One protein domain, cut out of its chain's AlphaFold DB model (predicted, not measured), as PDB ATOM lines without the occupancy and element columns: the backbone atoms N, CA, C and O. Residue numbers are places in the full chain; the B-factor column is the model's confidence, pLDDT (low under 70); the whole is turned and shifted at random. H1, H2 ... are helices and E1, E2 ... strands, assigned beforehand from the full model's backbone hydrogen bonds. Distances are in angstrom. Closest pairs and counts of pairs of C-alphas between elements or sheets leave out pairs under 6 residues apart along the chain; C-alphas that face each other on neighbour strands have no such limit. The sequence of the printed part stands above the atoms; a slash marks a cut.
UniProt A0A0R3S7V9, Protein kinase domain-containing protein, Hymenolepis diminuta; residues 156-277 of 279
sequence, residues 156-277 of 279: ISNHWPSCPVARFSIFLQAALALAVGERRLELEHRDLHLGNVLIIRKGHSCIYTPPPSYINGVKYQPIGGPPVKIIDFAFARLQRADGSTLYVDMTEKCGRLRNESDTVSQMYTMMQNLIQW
ATOM      1  N   ILE A 156      35.185  82.455  68.116       93.94
ATOM      2  CA  ILE A 156      33.767  82.422  68.499       93.94
ATOM      3  C   ILE A 156      33.000  83.691  68.095       93.94
ATOM      4  O   ILE A 156      31.769  83.668  68.105       93.94
ATOM      5  N   SER A 157      33.686  84.775  67.697       90.75
ATOM      6  CA  SER A 157      33.043  85.931  67.045       90.75
ATOM      7  C   SER A 157      32.437  85.566  65.690       90.75
ATOM      8  O   SER A 157      31.399  86.105  65.317       90.75
ATOM      9  N   ASN A 158      33.076  84.639  64.970       87.31
ATOM     10  CA  ASN A 158      32.646  84.196  63.645       87.31
ATOM     11  C   ASN A 158      31.659  83.032  63.764       87.31
ATOM     12  O   ASN A 158      30.747  82.889  62.949       87.31
ATOM     13  N   HIS A 159      31.813  82.210  64.806       84.00
ATOM     14  CA  HIS A 159      30.954  81.061  65.035       84.00
ATOM     15  C   HIS A 159      30.581  80.877  66.508       84.00
ATOM     16  O   HIS A 159      31.296  80.250  67.290       84.00
ATOM     17  N   TRP A 160      29.383  81.331  66.868       88.94
ATOM     18  CA  TRP A 160      28.806  81.061  68.180       88.94
ATOM     19  C   TRP A 160      28.051  79.716  68.185       88.94
ATOM     20  O   TRP A 160      27.063  79.576  67.455       88.94
ATOM     21  N   PRO A 161      28.439  78.713  69.002       89.69
ATOM     22  CA  PRO A 161      27.771  77.410  68.996       89.69
ATOM     23  C   PRO A 161      26.279  77.516  69.322       89.69
ATOM     24  O   PRO A 161      25.888  78.286  70.193       89.69
ATOM     25  N   SER A 162      25.418  76.711  68.697       89.31
ATOM     26  CA  SER A 162      23.979  76.676  69.024       89.31
ATOM     27  C   SER A 162      23.680  75.990  70.365       89.31
ATOM     28  O   SER A 162      22.740  76.362  71.062       89.31
ATOM     29  N   CYS A 163      24.501  75.009  70.741       89.62
ATOM     30  CA  CYS A 163      24.332  74.183  71.932       89.62
ATOM     31  C   CYS A 163      24.623  74.956  73.233       89.62
ATOM     32  O   CYS A 163      25.764  75.384  73.429       89.62
ATOM     33  N   PRO A 164      23.659  75.078  74.168       92.19
ATOM     34  CA  PRO A 164      23.881  75.761  75.446       92.19
ATOM     35  C   PRO A 164      24.983  75.118  76.296       92.19
ATOM     36  O   PRO A 164      25.781  75.826  76.904       92.19
ATOM     37  N   VAL A 165      25.076  73.784  76.277       93.00
ATOM     38  CA  VAL A 165      26.127  73.028  76.981       93.00
ATOM     39  C   VAL A 165      27.510  73.409  76.448       93.00
ATOM     40  O   VAL A 165      28.409  73.697  77.231       93.00
ATOM     41  N   ALA A 166      27.658  73.517  75.124       93.00
ATOM     42  CA  ALA A 166      28.912  73.932  74.502       93.00
ATOM     43  C   ALA A 166      29.288  75.376  74.870       93.00
ATOM     44  O   ALA A 166      30.444  75.635  75.186       93.00
ATOM     45  N   ARG A 167      28.323  76.310  74.890       94.00
ATOM     46  CA  ARG A 167      28.565  77.705  75.313       94.00
ATOM     47  C   ARG A 167      29.055  77.779  76.755       94.00
ATOM     48  O   ARG A 167      30.023  78.477  77.042       94.00
ATOM     49  N   PHE A 168      28.412  77.034  77.654       95.19
ATOM     50  CA  PHE A 168      28.820  76.997  79.052       95.19
ATOM     51  C   PHE A 168      30.183  76.307  79.229       95.19
ATOM     52  O   PHE A 168      31.011  76.783  80.000       95.19
ATOM     53  N   SER A 169      30.471  75.257  78.452       95.56
ATOM     54  CA  SER A 169      31.797  74.629  78.407       95.56
ATOM     55  C   SER A 169      32.890  75.602  77.957       95.56
ATOM     56  O   SER A 169      33.943  75.648  78.587       95.56
ATOM     57  N   ILE A 170      32.646  76.412  76.919       96.06
ATOM     58  CA  ILE A 170      33.601  77.423  76.438       96.06
ATOM     59  C   ILE A 170      33.920  78.434  77.541       96.06
ATOM     60  O   ILE A 170      35.090  78.703  77.807       96.06
ATOM     61  N   PHE A 171      32.888  78.940  78.222       96.81
ATOM     62  CA  PHE A 171      33.061  79.846  79.356       96.81
ATOM     63  C   PHE A 171      33.904  79.210  80.470       96.81
ATOM     64  O   PHE A 171      34.877  79.810  80.921       96.81
ATOM     65  N   LEU A 172      33.575  77.979  80.884       97.38
ATOM     66  CA  LEU A 172      34.311  77.273  81.936       97.38
ATOM     67  C   LEU A 172      35.769  77.015  81.551       97.38
ATOM     68  O   LEU A 172      36.654  77.203  82.378       97.38
ATOM     69  N   GLN A 173      36.028  76.602  80.309       97.69
ATOM     70  CA  GLN A 173      37.386  76.397  79.807       97.69
ATOM     71  C   GLN A 173      38.202  77.693  79.850       97.69
ATOM     72  O   GLN A 173      39.325  77.679  80.348       97.69
ATOM     73  N   ALA A 174      37.633  78.812  79.392       98.12
ATOM     74  CA  ALA A 174      38.308  80.107  79.432       98.12
ATOM     75  C   ALA A 174      38.574  80.575  80.874       98.12
ATOM     76  O   ALA A 174      39.692  80.968  81.198       98.12
ATOM     77  N   ALA A 175      37.580  80.462  81.762       98.31
ATOM     78  CA  ALA A 175      37.718  80.836  83.169       98.31
ATOM     79  C   ALA A 175      38.777  79.992  83.897       98.31
ATOM     80  O   ALA A 175      39.594  80.527  84.643       98.31
ATOM     81  N   LEU A 176      38.806  78.676  83.661       97.94
ATOM     82  CA  LEU A 176      39.815  77.788  84.242       97.94
ATOM     83  C   LEU A 176      41.218  78.075  83.696       97.94
ATOM     84  O   LEU A 176      42.183  78.016  84.458       97.94
ATOM     85  N   ALA A 177      41.339  78.406  82.408       97.94
ATOM     86  CA  ALA A 177      42.609  78.803  81.811       97.94
ATOM     87  C   ALA A 177      43.163  80.065  82.480       97.94
ATOM     88  O   ALA A 177      44.310  80.076  82.932       97.94
ATOM     89  N   LEU A 178      42.323  81.096  82.611       98.44
ATOM     90  CA  LEU A 178      42.670  82.333  83.306       98.44
ATOM     91  C   LEU A 178      43.049  82.066  84.761       98.44
ATOM     92  O   LEU A 178      44.107  82.510  85.178       98.44
ATOM     93  N   ALA A 179      42.288  81.247  85.491       97.81
ATOM     94  CA  ALA A 179      42.619  80.893  86.871       97.81
ATOM     95  C   ALA A 179      43.991  80.202  86.997       97.81
ATOM     96  O   ALA A 179      44.724  80.431  87.959       97.81
ATOM     97  N   VAL A 180      44.383  79.364  86.027       97.12
ATOM     98  CA  VAL A 180      45.744  78.804  85.981       97.12
ATOM     99  C   VAL A 180      46.782  79.899  85.725       97.12
ATOM    100  O   VAL A 180      47.805  79.921  86.413       97.12
ATOM    101  N   GLY A 181      46.523  80.803  84.777       96.94
ATOM    102  CA  GLY A 181      47.390  81.944  84.478       96.94
ATOM    103  C   GLY A 181      47.576  82.879  85.676       96.94
ATOM    104  O   GLY A 181      48.706  83.192  86.035       96.94
ATOM    105  N   GLU A 182      46.495  83.256  86.355       97.25
ATOM    106  CA  GLU A 182      46.499  84.061  87.582       97.25
ATOM    107  C   GLU A 182      47.352  83.402  88.670       97.25
ATOM    108  O   GLU A 182      48.195  84.043  89.292       97.25
ATOM    109  N   ARG A 183      47.187  82.090  88.881       95.25
ATOM    110  CA  ARG A 183      47.917  81.353  89.925       95.25
ATOM    111  C   ARG A 183      49.402  81.190  89.645       95.25
ATOM    112  O   ARG A 183      50.170  81.019  90.586       95.25
ATOM    113  N   ARG A 184      49.792  81.133  88.374       94.00
ATOM    114  CA  ARG A 184      51.169  80.831  87.965       94.00
ATOM    115  C   ARG A 184      51.978  82.073  87.638       94.00
ATOM    116  O   ARG A 184      53.185  82.042  87.835       94.00
ATOM    117  N   LEU A 185      51.320  83.096  87.109       96.06
ATOM    118  CA  LEU A 185      51.954  84.254  86.494       96.06
ATOM    119  C   LEU A 185      51.289  85.570  86.913       96.06
ATOM    120  O   LEU A 185      51.614  86.597  86.337       96.06
ATOM    121  N   GLU A 186      50.316  85.568  87.835       97.25
ATOM    122  CA  GLU A 186      49.474  86.748  88.105       97.25
ATOM    123  C   GLU A 186      48.929  87.370  86.800       97.25
ATOM    124  O   GLU A 186      48.969  88.588  86.593       97.25
ATOM    125  N   LEU A 187      48.525  86.497  85.870       98.00
ATOM    126  CA  LEU A 187      48.142  86.875  84.517       98.00
ATOM    127  C   LEU A 187      46.866  87.716  84.510       98.00
ATOM    128  O   LEU A 187      45.830  87.300  85.020       98.00
ATOM    129  N   GLU A 188      46.917  88.819  83.777       97.56
ATOM    130  CA  GLU A 188      45.761  89.562  83.301       97.56
ATOM    131  C   GLU A 188      45.829  89.621  81.770       97.56
ATOM    132  O   GLU A 188      46.790  90.149  81.214       97.56
ATOM    133  N   HIS A 189      44.818  89.112  81.061       97.25
ATOM    134  CA  HIS A 189      44.823  89.140  79.589       97.25
ATOM    135  C   HIS A 189      44.585  90.544  79.016       97.25
ATOM    136  O   HIS A 189      45.148  90.898  77.984       97.25
ATOM    137  N   ARG A 190      43.707  91.324  79.663       94.69
ATOM    138  CA  ARG A 190      43.378  92.729  79.346       94.69
ATOM    139  C   ARG A 190      42.793  93.026  77.954       94.69
ATOM    140  O   ARG A 190      42.524  94.183  77.659       94.69
ATOM    141  N   ASP A 191      42.543  92.010  77.129       93.62
ATOM    142  CA  ASP A 191      41.891  92.158  75.814       93.62
ATOM    143  C   ASP A 191      41.160  90.877  75.366       93.62
ATOM    144  O   ASP A 191      41.204  90.468  74.208       93.62
ATOM    145  N   LEU A 192      40.523  90.168  76.303       95.62
ATOM    146  CA  LEU A 192      39.865  88.887  76.016       95.62
ATOM    147  C   LEU A 192      38.448  89.086  75.452       95.62
ATOM    148  O   LEU A 192      37.446  88.763  76.091       95.62
ATOM    149  N   HIS A 193      38.355  89.642  74.248       93.00
ATOM    150  CA  HIS A 193      37.102  89.717  73.500       93.00
ATOM    151  C   HIS A 193      36.801  88.400  72.762       93.00
ATOM    152  O   HIS A 193      37.665  87.536  72.623       93.00
ATOM    153  N   LEU A 194      35.591  88.255  72.207       93.94
ATOM    154  CA  LEU A 194      35.174  87.038  71.485       93.94
ATOM    155  C   LEU A 194      36.108  86.662  70.319       93.94
ATOM    156  O   LEU A 194      36.263  85.483  70.035       93.94
ATOM    157  N   GLY A 195      36.769  87.646  69.696       92.62
ATOM    158  CA  GLY A 195      37.820  87.436  68.689       92.62
ATOM    159  C   GLY A 195      39.042  86.634  69.168       92.62
ATOM    160  O   GLY A 195      39.688  85.970  68.366       92.62
ATOM    161  N   ASN A 196      39.330  86.667  70.475       96.38
ATOM    162  CA  ASN A 196      40.530  86.089  71.090       96.38
ATOM    163  C   ASN A 196      40.259  84.743  71.776       96.38
ATOM    164  O   ASN A 196      41.090  84.223  72.523       96.38
ATOM    165  N   VAL A 197      39.090  84.158  71.511       97.38
ATOM    166  CA  VAL A 197      38.713  82.827  71.981       97.38
ATOM    167  C   VAL A 197      38.407  81.969  70.761       97.38
ATOM    168  O   VAL A 197      37.387  82.146  70.095       97.38
ATOM    169  N   LEU A 198      39.302  81.030  70.470       96.31
ATOM    170  CA  LEU A 198      39.164  80.093  69.364       96.31
ATOM    171  C   LEU A 198      38.539  78.780  69.831       96.31
ATOM    172  O   LEU A 198      38.754  78.343  70.966       96.31
ATOM    173  N   ILE A 199      37.803  78.127  68.933       94.38
ATOM    174  CA  ILE A 199      37.251  76.788  69.131       94.38
ATOM    175  C   ILE A 199      37.610  75.858  67.975       94.38
ATOM    176  O   ILE A 199      37.430  76.180  66.799       94.38
ATOM    177  N   ILE A 200      38.057  74.646  68.306       88.25
ATOM    178  CA  ILE A 200      38.320  73.608  67.304       88.25
ATOM    179  C   ILE A 200      37.023  72.852  67.005       88.25
ATOM    180  O   ILE A 200      36.451  72.196  67.881       88.25
ATOM    181  N   ARG A 201      36.580  72.896  65.745       77.69
ATOM    182  CA  ARG A 201      35.365  72.220  65.277       77.69
ATOM    183  C   ARG A 201      35.690  70.972  64.449       77.69
ATOM    184  O   ARG A 201      36.306  71.038  63.398       77.69
ATOM    185  N   LYS A 202      35.181  69.829  64.896       63.91
ATOM    186  CA  LYS A 202      35.062  68.534  64.201       63.91
ATOM    187  C   LYS A 202      33.649  67.934  64.405       63.91
ATOM    188  O   LYS A 202      33.475  66.957  65.126       63.91
ATOM    189  N   GLY A 203      32.604  68.561  63.848       65.62
ATOM    190  CA  GLY A 203      31.213  68.068  63.950       65.62
ATOM    191  C   GLY A 203      30.344  68.736  65.032       65.62
ATOM    192  O   GLY A 203      30.385  69.958  65.191       65.62
ATOM    193  N   HIS A 204      29.507  67.961  65.739       66.69
ATOM    194  CA  HIS A 204      28.521  68.468  66.713       66.69
ATOM    195  C   HIS A 204      29.179  69.069  67.966       66.69
ATOM    196  O   HIS A 204      29.897  68.382  68.687       66.69
ATOM    197  N   SER A 205      28.879  70.337  68.269       69.31
ATOM    198  CA  SER A 205      29.546  71.146  69.305       69.31
ATOM    199  C   SER A 205      29.494  70.586  70.735       69.31
ATOM    200  O   SER A 205      30.390  70.887  71.509       69.31
ATOM    201  N   CYS A 206      28.512  69.760  71.115       74.31
ATOM    202  CA  CYS A 206      28.370  69.313  72.511       74.31
ATOM    203  C   CYS A 206      29.135  68.019  72.870       74.31
ATOM    204  O   CYS A 206      29.152  67.655  74.041       74.31
ATOM    205  N   ILE A 207      29.693  67.282  71.900       78.50
ATOM    206  CA  ILE A 207      30.143  65.883  72.116       78.50
ATOM    207  C   ILE A 207      31.640  65.789  72.469       78.50
ATOM    208  O   ILE A 207      32.135  64.747  72.891       78.50
ATOM    209  N   TYR A 208      32.388  66.881  72.335       82.19
ATOM    210  CA  TYR A 208      33.814  66.886  72.653       82.19
ATOM    211  C   TYR A 208      34.053  66.724  74.146       82.19
ATOM    212  O   TYR A 208      33.324  67.268  74.976       82.19
ATOM    213  N   THR A 209      35.150  66.046  74.464       88.31
ATOM    214  CA  THR A 209      35.739  66.065  75.799       88.31
ATOM    215  C   THR A 209      36.840  67.127  75.812       88.31
ATOM    216  O   THR A 209      37.892  66.894  75.211       88.31
ATOM    217  N   PRO A 210      36.618  68.301  76.426       91.31
ATOM    218  CA  PRO A 210      37.647  69.331  76.504       91.31
ATOM    219  C   PRO A 210      38.810  68.888  77.404       91.31
ATOM    220  O   PRO A 210      38.618  68.043  78.288       91.31
ATOM    221  N   PRO A 211      40.020  69.444  77.219       91.50
ATOM    222  CA  PRO A 211      41.139  69.142  78.101       91.50
ATOM    223  C   PRO A 211      40.833  69.604  79.539       91.50
ATOM    224  O   PRO A 211      40.150  70.613  79.737       91.50
ATOM    225  N   PRO A 212      41.310  68.880  80.564       93.94
ATOM    226  CA  PRO A 212      41.199  69.335  81.941       93.94
ATOM    227  C   PRO A 212      42.165  70.489  82.221       93.94
ATOM    228  O   PRO A 212      43.252  70.570  81.649       93.94
ATOM    229  N   SER A 213      41.809  71.313  83.200       95.62
ATOM    230  CA  SER A 213      42.751  72.216  83.864       95.62
ATOM    231  C   SER A 213      43.032  71.706  85.273       95.62
ATOM    232  O   SER A 213      42.178  71.092  85.909       95.62
ATOM    233  N   TYR A 214      44.238  71.943  85.766       95.25
ATOM    234  CA  TYR A 214      44.638  71.603  87.125       95.25
ATOM    235  C   TYR A 214      44.911  72.894  87.872       95.25
ATOM    236  O   TYR A 214      45.593  73.758  87.328       95.25
ATOM    237  N   ILE A 215      44.384  73.032  89.086       94.69
ATOM    238  CA  ILE A 215      44.638  74.178  89.966       94.69
ATOM    239  C   ILE A 215      44.925  73.621  91.359       94.69
ATOM    240  O   ILE A 215      44.106  72.899  91.924       94.69
ATOM    241  N   ASN A 216      46.100  73.927  91.906       92.56
ATOM    242  CA  ASN A 216      46.587  73.436  93.200       92.56
ATOM    243  C   ASN A 216      46.478  71.906  93.369       92.56
ATOM    244  O   ASN A 216      46.144  71.406  94.439       92.56
ATOM    245  N   GLY A 217      46.733  71.151  92.297       91.38
ATOM    246  CA  GLY A 217      46.681  69.687  92.267       91.38
ATOM    247  C   GLY A 217      45.282  69.108  92.037       91.38
ATOM    248  O   GLY A 217      45.155  67.913  91.781       91.38
ATOM    249  N   VAL A 218      44.235  69.935  92.061       94.31
ATOM    250  CA  VAL A 218      42.856  69.508  91.804       94.31
ATOM    251  C   VAL A 218      42.581  69.528  90.303       94.31
ATOM    252  O   VAL A 218      42.812  70.537  89.636       94.31
ATOM    253  N   LYS A 219      42.075  68.409  89.770       94.88
ATOM    254  CA  LYS A 219      41.643  68.292  88.372       94.88
ATOM    255  C   LYS A 219      40.241  68.878  88.202       94.88
ATOM    256  O   LYS A 219      39.282  68.357  88.764       94.88
ATOM    257  N   TYR A 220      40.116  69.875  87.337       95.56
ATOM    258  CA  TYR A 220      38.849  70.425  86.873       95.56
ATOM    259  C   TYR A 220      38.595  69.958  85.443       95.56
ATOM    260  O   TYR A 220      39.337  70.297  84.520       95.56
ATOM    261  N   GLN A 221      37.551  69.153  85.267       94.31
ATOM    262  CA  GLN A 221      37.117  68.646  83.970       94.31
ATOM    263  C   GLN A 221      35.871  69.429  83.527       94.31
ATOM    264  O   GLN A 221      34.816  69.253  84.140       94.31
ATOM    265  N   PRO A 222      35.958  70.289  82.496       91.88
ATOM    266  CA  PRO A 222      34.785  70.985  81.980       91.88
ATOM    267  C   PRO A 222      33.778  70.004  81.366       91.88
ATOM    268  O   PRO A 222      34.141  68.910  80.923       91.88
ATOM    269  N   ILE A 223      32.511  70.421  81.317       89.31
ATOM    270  CA  ILE A 223      31.438  69.687  80.630       89.31
ATOM    271  C   ILE A 223      31.679  69.632  79.111       89.31
ATOM    272  O   ILE A 223      32.520  70.360  78.582       89.31
ATOM    273  N   GLY A 224      30.907  68.812  78.393       89.25
ATOM    274  CA  GLY A 224      31.070  68.621  76.947       89.25
ATOM    275  C   GLY A 224      30.969  69.913  76.123       89.25
ATOM    276  O   GLY A 224      30.036  70.700  76.287       89.25
ATOM    277  N   GLY A 225      31.935  70.134  75.232       92.06
ATOM    278  CA  GLY A 225      32.041  71.350  74.421       92.06
ATOM    279  C   GLY A 225      33.373  71.437  73.674       92.06
ATOM    280  O   GLY A 225      34.339  70.803  74.105       92.06
ATOM    281  N   PRO A 226      33.443  72.184  72.555       93.25
ATOM    282  CA  PRO A 226      34.636  72.206  71.716       93.25
ATOM    283  C   PRO A 226      35.853  72.706  72.516       93.25
ATOM    284  O   PRO A 226      35.686  73.576  73.378       93.25
ATOM    285  N   PRO A 227      37.065  72.179  72.261       93.62
ATOM    286  CA  PRO A 227      38.273  72.662  72.917       93.62
ATOM    287  C   PRO A 227      38.499  74.148  72.634       93.62
ATOM    288  O   PRO A 227      38.466  74.564  71.476       93.62
ATOM    289  N   VAL A 228      38.749  74.914  73.695       96.00
ATOM    290  CA  VAL A 228      39.037  76.353  73.632       96.00
ATOM    291  C   VAL A 228      40.536  76.615  73.572       96.00
ATOM    292  O   VAL A 228      41.300  75.977  74.305       96.00
ATOM    293  N   LYS A 229      40.932  77.606  72.766       97.38
ATOM    294  CA  LYS A 229      42.254  78.241  72.805       97.38
ATOM    295  C   LYS A 229      42.109  79.755  72.954       97.38
ATOM    296  O   LYS A 229      41.516  80.405  72.099       97.38
ATOM    297  N   ILE A 230      42.657  80.304  74.029       98.50
ATOM    298  CA  ILE A 230      42.828  81.747  74.216       98.50
ATOM    299  C   ILE A 230      44.084  82.195  73.459       98.50
ATOM    300  O   ILE A 230      45.125  81.539  73.565       98.50
ATOM    301  N   ILE A 231      43.972  83.290  72.707       97.88
ATOM    302  CA  ILE A 231      45.032  83.865  71.868       97.88
ATOM    303  C   ILE A 231      45.241  85.356  72.166       97.88
ATOM    304  O   ILE A 231      44.416  85.974  72.822       97.88
ATOM    305  N   ASP A 232      46.293  85.917  71.570       96.50
ATOM    306  CA  ASP A 232      46.602  87.352  71.503       96.50
ATOM    307  C   ASP A 232      46.917  88.018  72.851       96.50
ATOM    308  O   ASP A 232      46.075  88.607  73.524       96.50
ATOM    309  N   PHE A 233      48.193  87.961  73.228       96.94
ATOM    310  CA  PHE A 233      48.692  88.467  74.507       96.94
ATOM    311  C   PHE A 233      49.368  89.838  74.389       96.94
ATOM    312  O   PHE A 233      50.103  90.233  75.292       96.94
ATOM    313  N   ALA A 234      49.095  90.584  73.311       94.62
ATOM    314  CA  ALA A 234      49.691  91.896  73.039       94.62
ATOM    315  C   ALA A 234      49.513  92.910  74.184       94.62
ATOM    316  O   ALA A 234      50.341  93.798  74.368       94.62
ATOM    317  N   PHE A 235      48.444  92.774  74.974       94.44
ATOM    318  CA  PHE A 235      48.151  93.647  76.117       94.44
ATOM    319  C   PHE A 235      48.221  92.943  77.470       94.44
ATOM    320  O   PHE A 235      47.840  93.530  78.485       94.44
ATOM    321  N   ALA A 236      48.698  91.699  77.501       96.62
ATOM    322  CA  ALA A 236      48.752  90.937  78.732       96.62
ATOM    323  C   ALA A 236      49.684  91.598  79.758       96.62
ATOM    324  O   ALA A 236      50.693  92.221  79.418       96.62
ATOM    325  N   ARG A 237      49.351  91.427  81.038       97.25
ATOM    326  CA  ARG A 237      50.253  91.687  82.160       97.25
ATOM    327  C   ARG A 237      50.497  90.403  82.914       97.25
ATOM    328  O   ARG A 237      49.547  89.686  83.208       97.25
ATOM    329  N   LEU A 238      51.748  90.146  83.271       97.81
ATOM    330  CA  LEU A 238      52.105  89.000  84.094       97.81
ATOM    331  C   LEU A 238      53.407  89.228  84.862       97.81
ATOM    332  O   LEU A 238      54.220  90.071  84.491       97.81
ATOM    333  N   GLN A 239      53.604  88.457  85.922       96.88
ATOM    334  CA  GLN A 239      54.834  88.383  86.692       96.88
ATOM    335  C   GLN A 239      55.580  87.090  86.346       96.88
ATOM    336  O   GLN A 239      55.009  85.997  86.352       96.88
ATOM    337  N   ARG A 240      56.868  87.217  86.030       92.69
ATOM    338  CA  ARG A 240      57.764  86.095  85.736       92.69
ATOM    339  C   ARG A 240      58.312  85.484  87.022       92.69
ATOM    340  O   ARG A 240      58.277  86.090  88.090       92.69
ATOM    341  N   ALA A 241      58.902  84.296  86.903       89.06
ATOM    342  CA  ALA A 241      59.512  83.593  88.035       89.06
ATOM    343  C   ALA A 241      60.687  84.354  88.683       89.06
ATOM    344  O   ALA A 241      60.979  84.133  89.855       89.06
ATOM    345  N   ASP A 242      61.348  85.248  87.942       91.62
ATOM    346  CA  ASP A 242      62.406  86.128  88.456       91.62
ATOM    347  C   ASP A 242      61.866  87.376  89.191       91.62
ATOM    348  O   ASP A 242      62.648  88.207  89.653       91.62
ATOM    349  N   GLY A 243      60.540  87.514  89.308       93.00
ATOM    350  CA  GLY A 243      59.856  88.642  89.941       93.00
ATOM    351  C   GLY A 243      59.637  89.850  89.026       93.00
ATOM    352  O   GLY A 243      58.963  90.801  89.427       93.00
ATOM    353  N   SER A 244      60.159  89.844  87.794       93.75
ATOM    354  CA  SER A 244      59.914  90.928  86.840       93.75
ATOM    355  C   SER A 244      58.466  90.920  86.340       93.75
ATOM    356  O   SER A 244      57.850  89.868  86.170       93.75
ATOM    357  N   THR A 245      57.902  92.108  86.112       96.38
ATOM    358  CA  THR A 245      56.547  92.260  85.558       96.38
ATOM    359  C   THR A 245      56.626  92.646  84.087       96.38
ATOM    360  O   THR A 245      57.230  93.661  83.746       96.38
ATOM    361  N   LEU A 246      55.989  91.854  83.228       96.50
ATOM    362  CA  LEU A 246      55.768  92.174  81.822       96.50
ATOM    363  C   LEU A 246      54.404  92.840  81.682       96.50
ATOM    364  O   LEU A 246      53.421  92.326  82.215       96.50
ATOM    365  N   TYR A 247      54.337  93.970  80.983       95.50
ATOM    366  CA  TYR A 247      53.082  94.603  80.584       95.50
ATOM    367  C   TYR A 247      53.326  95.637  79.487       95.50
ATOM    368  O   TYR A 247      54.412  96.210  79.391       95.50
ATOM    369  N   VAL A 248      52.285  95.920  78.709       91.75
ATOM    370  CA  VAL A 248      52.236  97.079  77.811       91.75
ATOM    371  C   VAL A 248      51.447  98.200  78.483       91.75
ATOM    372  O   VAL A 248      50.380  97.970  79.063       91.75
ATOM    373  N   ASP A 249      51.968  99.424  78.417       89.25
ATOM    374  CA  ASP A 249      51.239 100.604  78.876       89.25
ATOM    375  C   ASP A 249      50.099 100.928  77.898       89.25
ATOM    376  O   ASP A 249      50.309 101.375  76.770       89.25
ATOM    377  N   MET A 250      48.865 100.711  78.349       87.81
ATOM    378  CA  MET A 250      47.661 100.957  77.556       87.81
ATOM    379  C   MET A 250      47.078 102.363  77.739       87.81
ATOM    380  O   MET A 250      45.985 102.628  77.237       87.81
ATOM    381  N   THR A 251      47.752 103.275  78.451       85.31
ATOM    382  CA  THR A 251      47.217 104.606  78.793       85.31
ATOM    383  C   THR A 251      46.720 105.361  77.564       85.31
ATOM    384  O   THR A 251      45.608 105.895  77.572       85.31
ATOM    385  N   GLU A 252      47.507 105.365  76.486       81.38
ATOM    386  CA  GLU A 252      47.144 106.033  75.237       81.38
ATOM    387  C   GLU A 252      45.964 105.342  74.534       81.38
ATOM    388  O   GLU A 252      45.001 106.011  74.155       81.38
ATOM    389  N   LYS A 253      46.004 104.007  74.402       77.94
ATOM    390  CA  LYS A 253      44.946 103.214  73.751       77.94
ATOM    391  C   LYS A 253      43.609 103.408  74.456       77.94
ATOM    392  O   LYS A 253      42.642 103.837  73.834       77.94
ATOM    393  N   CYS A 254      43.567 103.153  75.757       79.81
ATOM    394  CA  CYS A 254      42.358 103.331  76.549       79.81
ATOM    395  C   CYS A 254      41.911 104.802  76.567       79.81
ATOM    396  O   CYS A 254      40.717 105.083  76.593       79.81
ATOM    397  N   GLY A 255      42.849 105.751  76.468       77.25
ATOM    398  CA  GLY A 255      42.540 107.169  76.322       77.25
ATOM    399  C   GLY A 255      41.692 107.507  75.097       77.25
ATOM    400  O   GLY A 255      40.828 108.376  75.199       77.25
ATOM    401  N   ARG A 256      41.897 106.800  73.980       77.38
ATOM    402  CA  ARG A 256      41.120 106.968  72.741       77.38
ATOM    403  C   ARG A 256      39.714 106.366  72.840       77.38
ATOM    404  O   ARG A 256      38.799 106.900  72.229       77.38
ATOM    405  N   LEU A 257      39.543 105.317  73.648       75.94
ATOM    406  CA  LEU A 257      38.294 104.550  73.778       75.94
ATOM    407  C   LEU A 257      37.349 105.069  74.878       75.94
ATOM    408  O   LEU A 257      36.222 104.599  74.989       75.94
ATOM    409  N   ARG A 258      37.778 106.043  75.696       66.94
ATOM    410  CA  ARG A 258      37.063 106.514  76.903       66.94
ATOM    411  C   ARG A 258      35.617 106.993  76.690       66.94
ATOM    412  O   ARG A 258      34.882 107.108  77.664       66.94
ATOM    413  N   ASN A 259      35.219 107.276  75.450       66.56
ATOM    414  CA  ASN A 259      33.880 107.765  75.103       66.56
ATOM    415  C   ASN A 259      33.107 106.815  74.176       66.56
ATOM    416  O   ASN A 259      32.011 107.156  73.728       66.56
ATOM    417  N   GLU A 260      33.671 105.655  73.851       78.12
ATOM    418  CA  GLU A 260      33.005 104.664  73.014       78.12
ATOM    419  C   GLU A 260      32.024 103.838  73.855       78.12
ATOM    420  O   GLU A 260      32.286 103.483  75.007       78.12
ATOM    421  N   SER A 261      30.846 103.576  73.289       79.81
ATOM    422  CA  SER A 261      29.734 102.942  74.000       79.81
ATOM    423  C   SER A 261      29.649 101.436  73.782       79.81
ATOM    424  O   SER A 261      28.804 100.793  74.407       79.81
ATOM    425  N   ASP A 262      30.490 100.856  72.926       86.56
ATOM    426  CA  ASP A 262      30.511  99.412  72.737       86.56
ATOM    427  C   ASP A 262      31.068  98.698  73.981       86.56
ATOM    428  O   ASP A 262      31.827  99.252  74.782       86.56
ATOM    429  N   THR A 263      30.672  97.438  74.154       84.00
ATOM    430  CA  THR A 263      31.008  96.651  75.344       84.00
ATOM    431  C   THR A 263      32.516  96.517  75.561       84.00
ATOM    432  O   THR A 263      32.960  96.502  76.706       84.00
ATOM    433  N   VAL A 264      33.316  96.419  74.494       84.12
ATOM    434  CA  VAL A 264      34.771  96.242  74.612       84.12
ATOM    435  C   VAL A 264      35.404  97.531  75.137       84.12
ATOM    436  O   VAL A 264      36.167  97.493  76.105       84.12
ATOM    437  N   SER A 265      35.022  98.684  74.590       84.75
ATOM    438  CA  SER A 265      35.475  99.999  75.065       84.75
ATOM    439  C   SER A 265      35.075 100.296  76.512       84.75
ATOM    440  O   SER A 265      35.874 100.831  77.294       84.75
ATOM    441  N   GLN A 266      33.876  99.873  76.923       86.88
ATOM    442  CA  GLN A 266      33.458  99.958  78.325       86.88
ATOM    443  C   GLN A 266      34.359  99.120  79.243       86.88
ATOM    444  O   GLN A 266      34.752  99.604  80.304       86.88
ATOM    445  N   MET A 267      34.756  97.908  78.833       88.88
ATOM    446  CA  MET A 267      35.666  97.066  79.623       88.88
ATOM    447  C   MET A 267      37.043  97.712  79.797       88.88
ATOM    448  O   MET A 267      37.581  97.704  80.905       88.88
ATOM    449  N   TYR A 268      37.593  98.345  78.755       88.75
ATOM    450  CA  TYR A 268      38.833  99.120  78.884       88.75
ATOM    451  C   TYR A 268      38.711 100.262  79.891       88.75
ATOM    452  O   TYR A 268      39.600 100.454  80.723       88.75
ATOM    453  N   THR A 269      37.592 100.985  79.860       86.06
ATOM    454  CA  THR A 269      37.311 102.064  80.817       86.06
ATOM    455  C   THR A 269      37.191 101.526  82.245       86.06
ATOM    456  O   THR A 269      37.775 102.086  83.173       86.06
ATOM    457  N   MET A 270      36.497 100.399  82.435       88.00
ATOM    458  CA  MET A 270      36.385  99.737  83.739       88.00
ATOM    459  C   MET A 270      37.752  99.311  84.284       88.00
ATOM    460  O   MET A 270      38.049  99.594  85.443       88.00
ATOM    461  N   MET A 271      38.609  98.700  83.455       88.62
ATOM    462  CA  MET A 271      39.969  98.320  83.857       88.62
ATOM    463  C   MET A 271      40.798  99.528  84.308       88.62
ATOM    464  O   MET A 271      41.487  99.445  85.320       88.62
ATOM    465  N   GLN A 272      40.704 100.670  83.614       84.00
ATOM    466  CA  GLN A 272      41.398 101.894  84.034       84.00
ATOM    467  C   GLN A 272      40.906 102.417  85.385       84.00
ATOM    468  O   GLN A 272      41.711 102.835  86.216       84.00
ATOM    469  N   ASN A 273      39.593 102.389  85.610       83.62
ATOM    470  CA  ASN A 273      39.007 102.905  86.841       83.62
ATOM    471  C   ASN A 273      39.399 102.061  88.057       83.62
ATOM    472  O   ASN A 273      39.597 102.624  89.126       83.62
ATOM    473  N   LEU A 274      39.580 100.744  87.907       81.31
ATOM    474  CA  LEU A 274      40.023  99.866  89.000       81.31
ATOM    475  C   LEU A 274      41.411 100.240  89.550       81.31
ATOM    476  O   LEU A 274      41.660 100.053  90.737       81.31
ATOM    477  N   ILE A 275      42.287 100.822  88.724       65.94
ATOM    478  CA  ILE A 275      43.633 101.256  89.137       65.94
ATOM    479  C   ILE A 275      43.565 102.506  90.033       65.94
ATOM    480  O   ILE A 275      44.396 102.672  90.922       65.94
ATOM    481  N   GLN A 276      42.555 103.366  89.855       51.16
ATOM    482  CA  GLN A 276      42.413 104.606  90.630       51.16
ATOM    483  C   GLN A 276      42.002 104.381  92.096       51.16
ATOM    484  O   GLN A 276      42.105 105.309  92.890       51.16
ATOM    485  N   TRP A 277      41.565 103.174  92.467       35.00
ATOM    486  CA  TRP A 277      41.141 102.834  93.834       35.00
ATOM    487  C   TRP A 277      42.219 102.119  94.666       35.00
ATOM    488  O   TRP A 277      41.943 101.715  95.793       35.00
TER     489      TRP A 277
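AT A GLANCE: This is residues 156 to 277 of the 279 residues of the protein "Protein kinase domain-containing protein" of Hymenolepis diminuta (UniProt A0A0R3S7V9). One long helix, H1, is the core of the larger lobe, with two small two-stranded ribbons, E1 with E4 and E2 with E3, packed on different sides of it. A helical hairpin, H2 and H3, makes a second, smaller lobe apart from H1, reached by the long link of residues 231 to 250, which itself folds back in a loop. The printed part has 122 residues, with three named helices and four named strands in the order H1 E1 E2 E3 E4 H2 H3; both two-stranded sheets, E1 - E4 and E2 - E3, are antiparallel. The class is mixed, helices and strands, with under half of the residues in named elements. The whole is only just compact, close to loose, with a radius of gyration of the C-alphas of 16.3 A and spans of 43 by 38 by 22 A.

HOW THE PARTS SIT: Begin with H1, residues 164 to 185. Its closest C-alphas to E4, residues 228 to 230, are those of Ile 170 and Val 228, 6.2 A apart. Beside E4 find its antiparallel neighbour E1, residues 197 to 199, where N 198 and O 229 are within hydrogen-bond range at 2.8 A. Farther along H1, the C-alphas of Val 180 and Ile 215 are 6.2 A apart, its closest to E2, residues 213 to 215. E2 forms a hairpin with E3, residues 218 to 220, and N 220 and O 213 are 2.8 A apart, within hydrogen-bond range. Then look at H2, residues 251 to 257, and H3, residues 263 to 275: they touch, closest at the C-alphas of Leu 257 and Ser 265, 5.5 A apart. This helical hairpin runs opposite ways at a steep tilt of 37 degrees, only just past shallow. H1 is apart from both. Every O i to N i+4 pair is within hydrogen-bond range in H1 and H2, and 8 of 9 are in H3.

IN THESE COORDINATES: Find C-alpha 164 at (23.881, 75.761, 75.446); from there H1 runs 31.3 A to C-alpha 185 at (51.954, 84.254, 86.494). E1 spans 6.8 A, E2 6.7 A, E3 6.4 A and E4 6.6 A. H2 measures 10.2 A, and H3 runs 19.3 A to C-alpha 275 at (43.633, 101.256, 89.137).

THE WHOLE: The C-alphas of Gly 203 and Trp 277, the two farthest apart, are 46.9 A from each other. The printed part has no cut. The links H1 to E1, E1 to E2 and E4 to H2 are long; in the last, residues 238 to 239 pair antiparallel with residues 245 to 246. The mean pLDDT of the printed part is 89.3, and the model's confidence is under 70 at residues 202 to 205, 258 to 259 and 275 to 277.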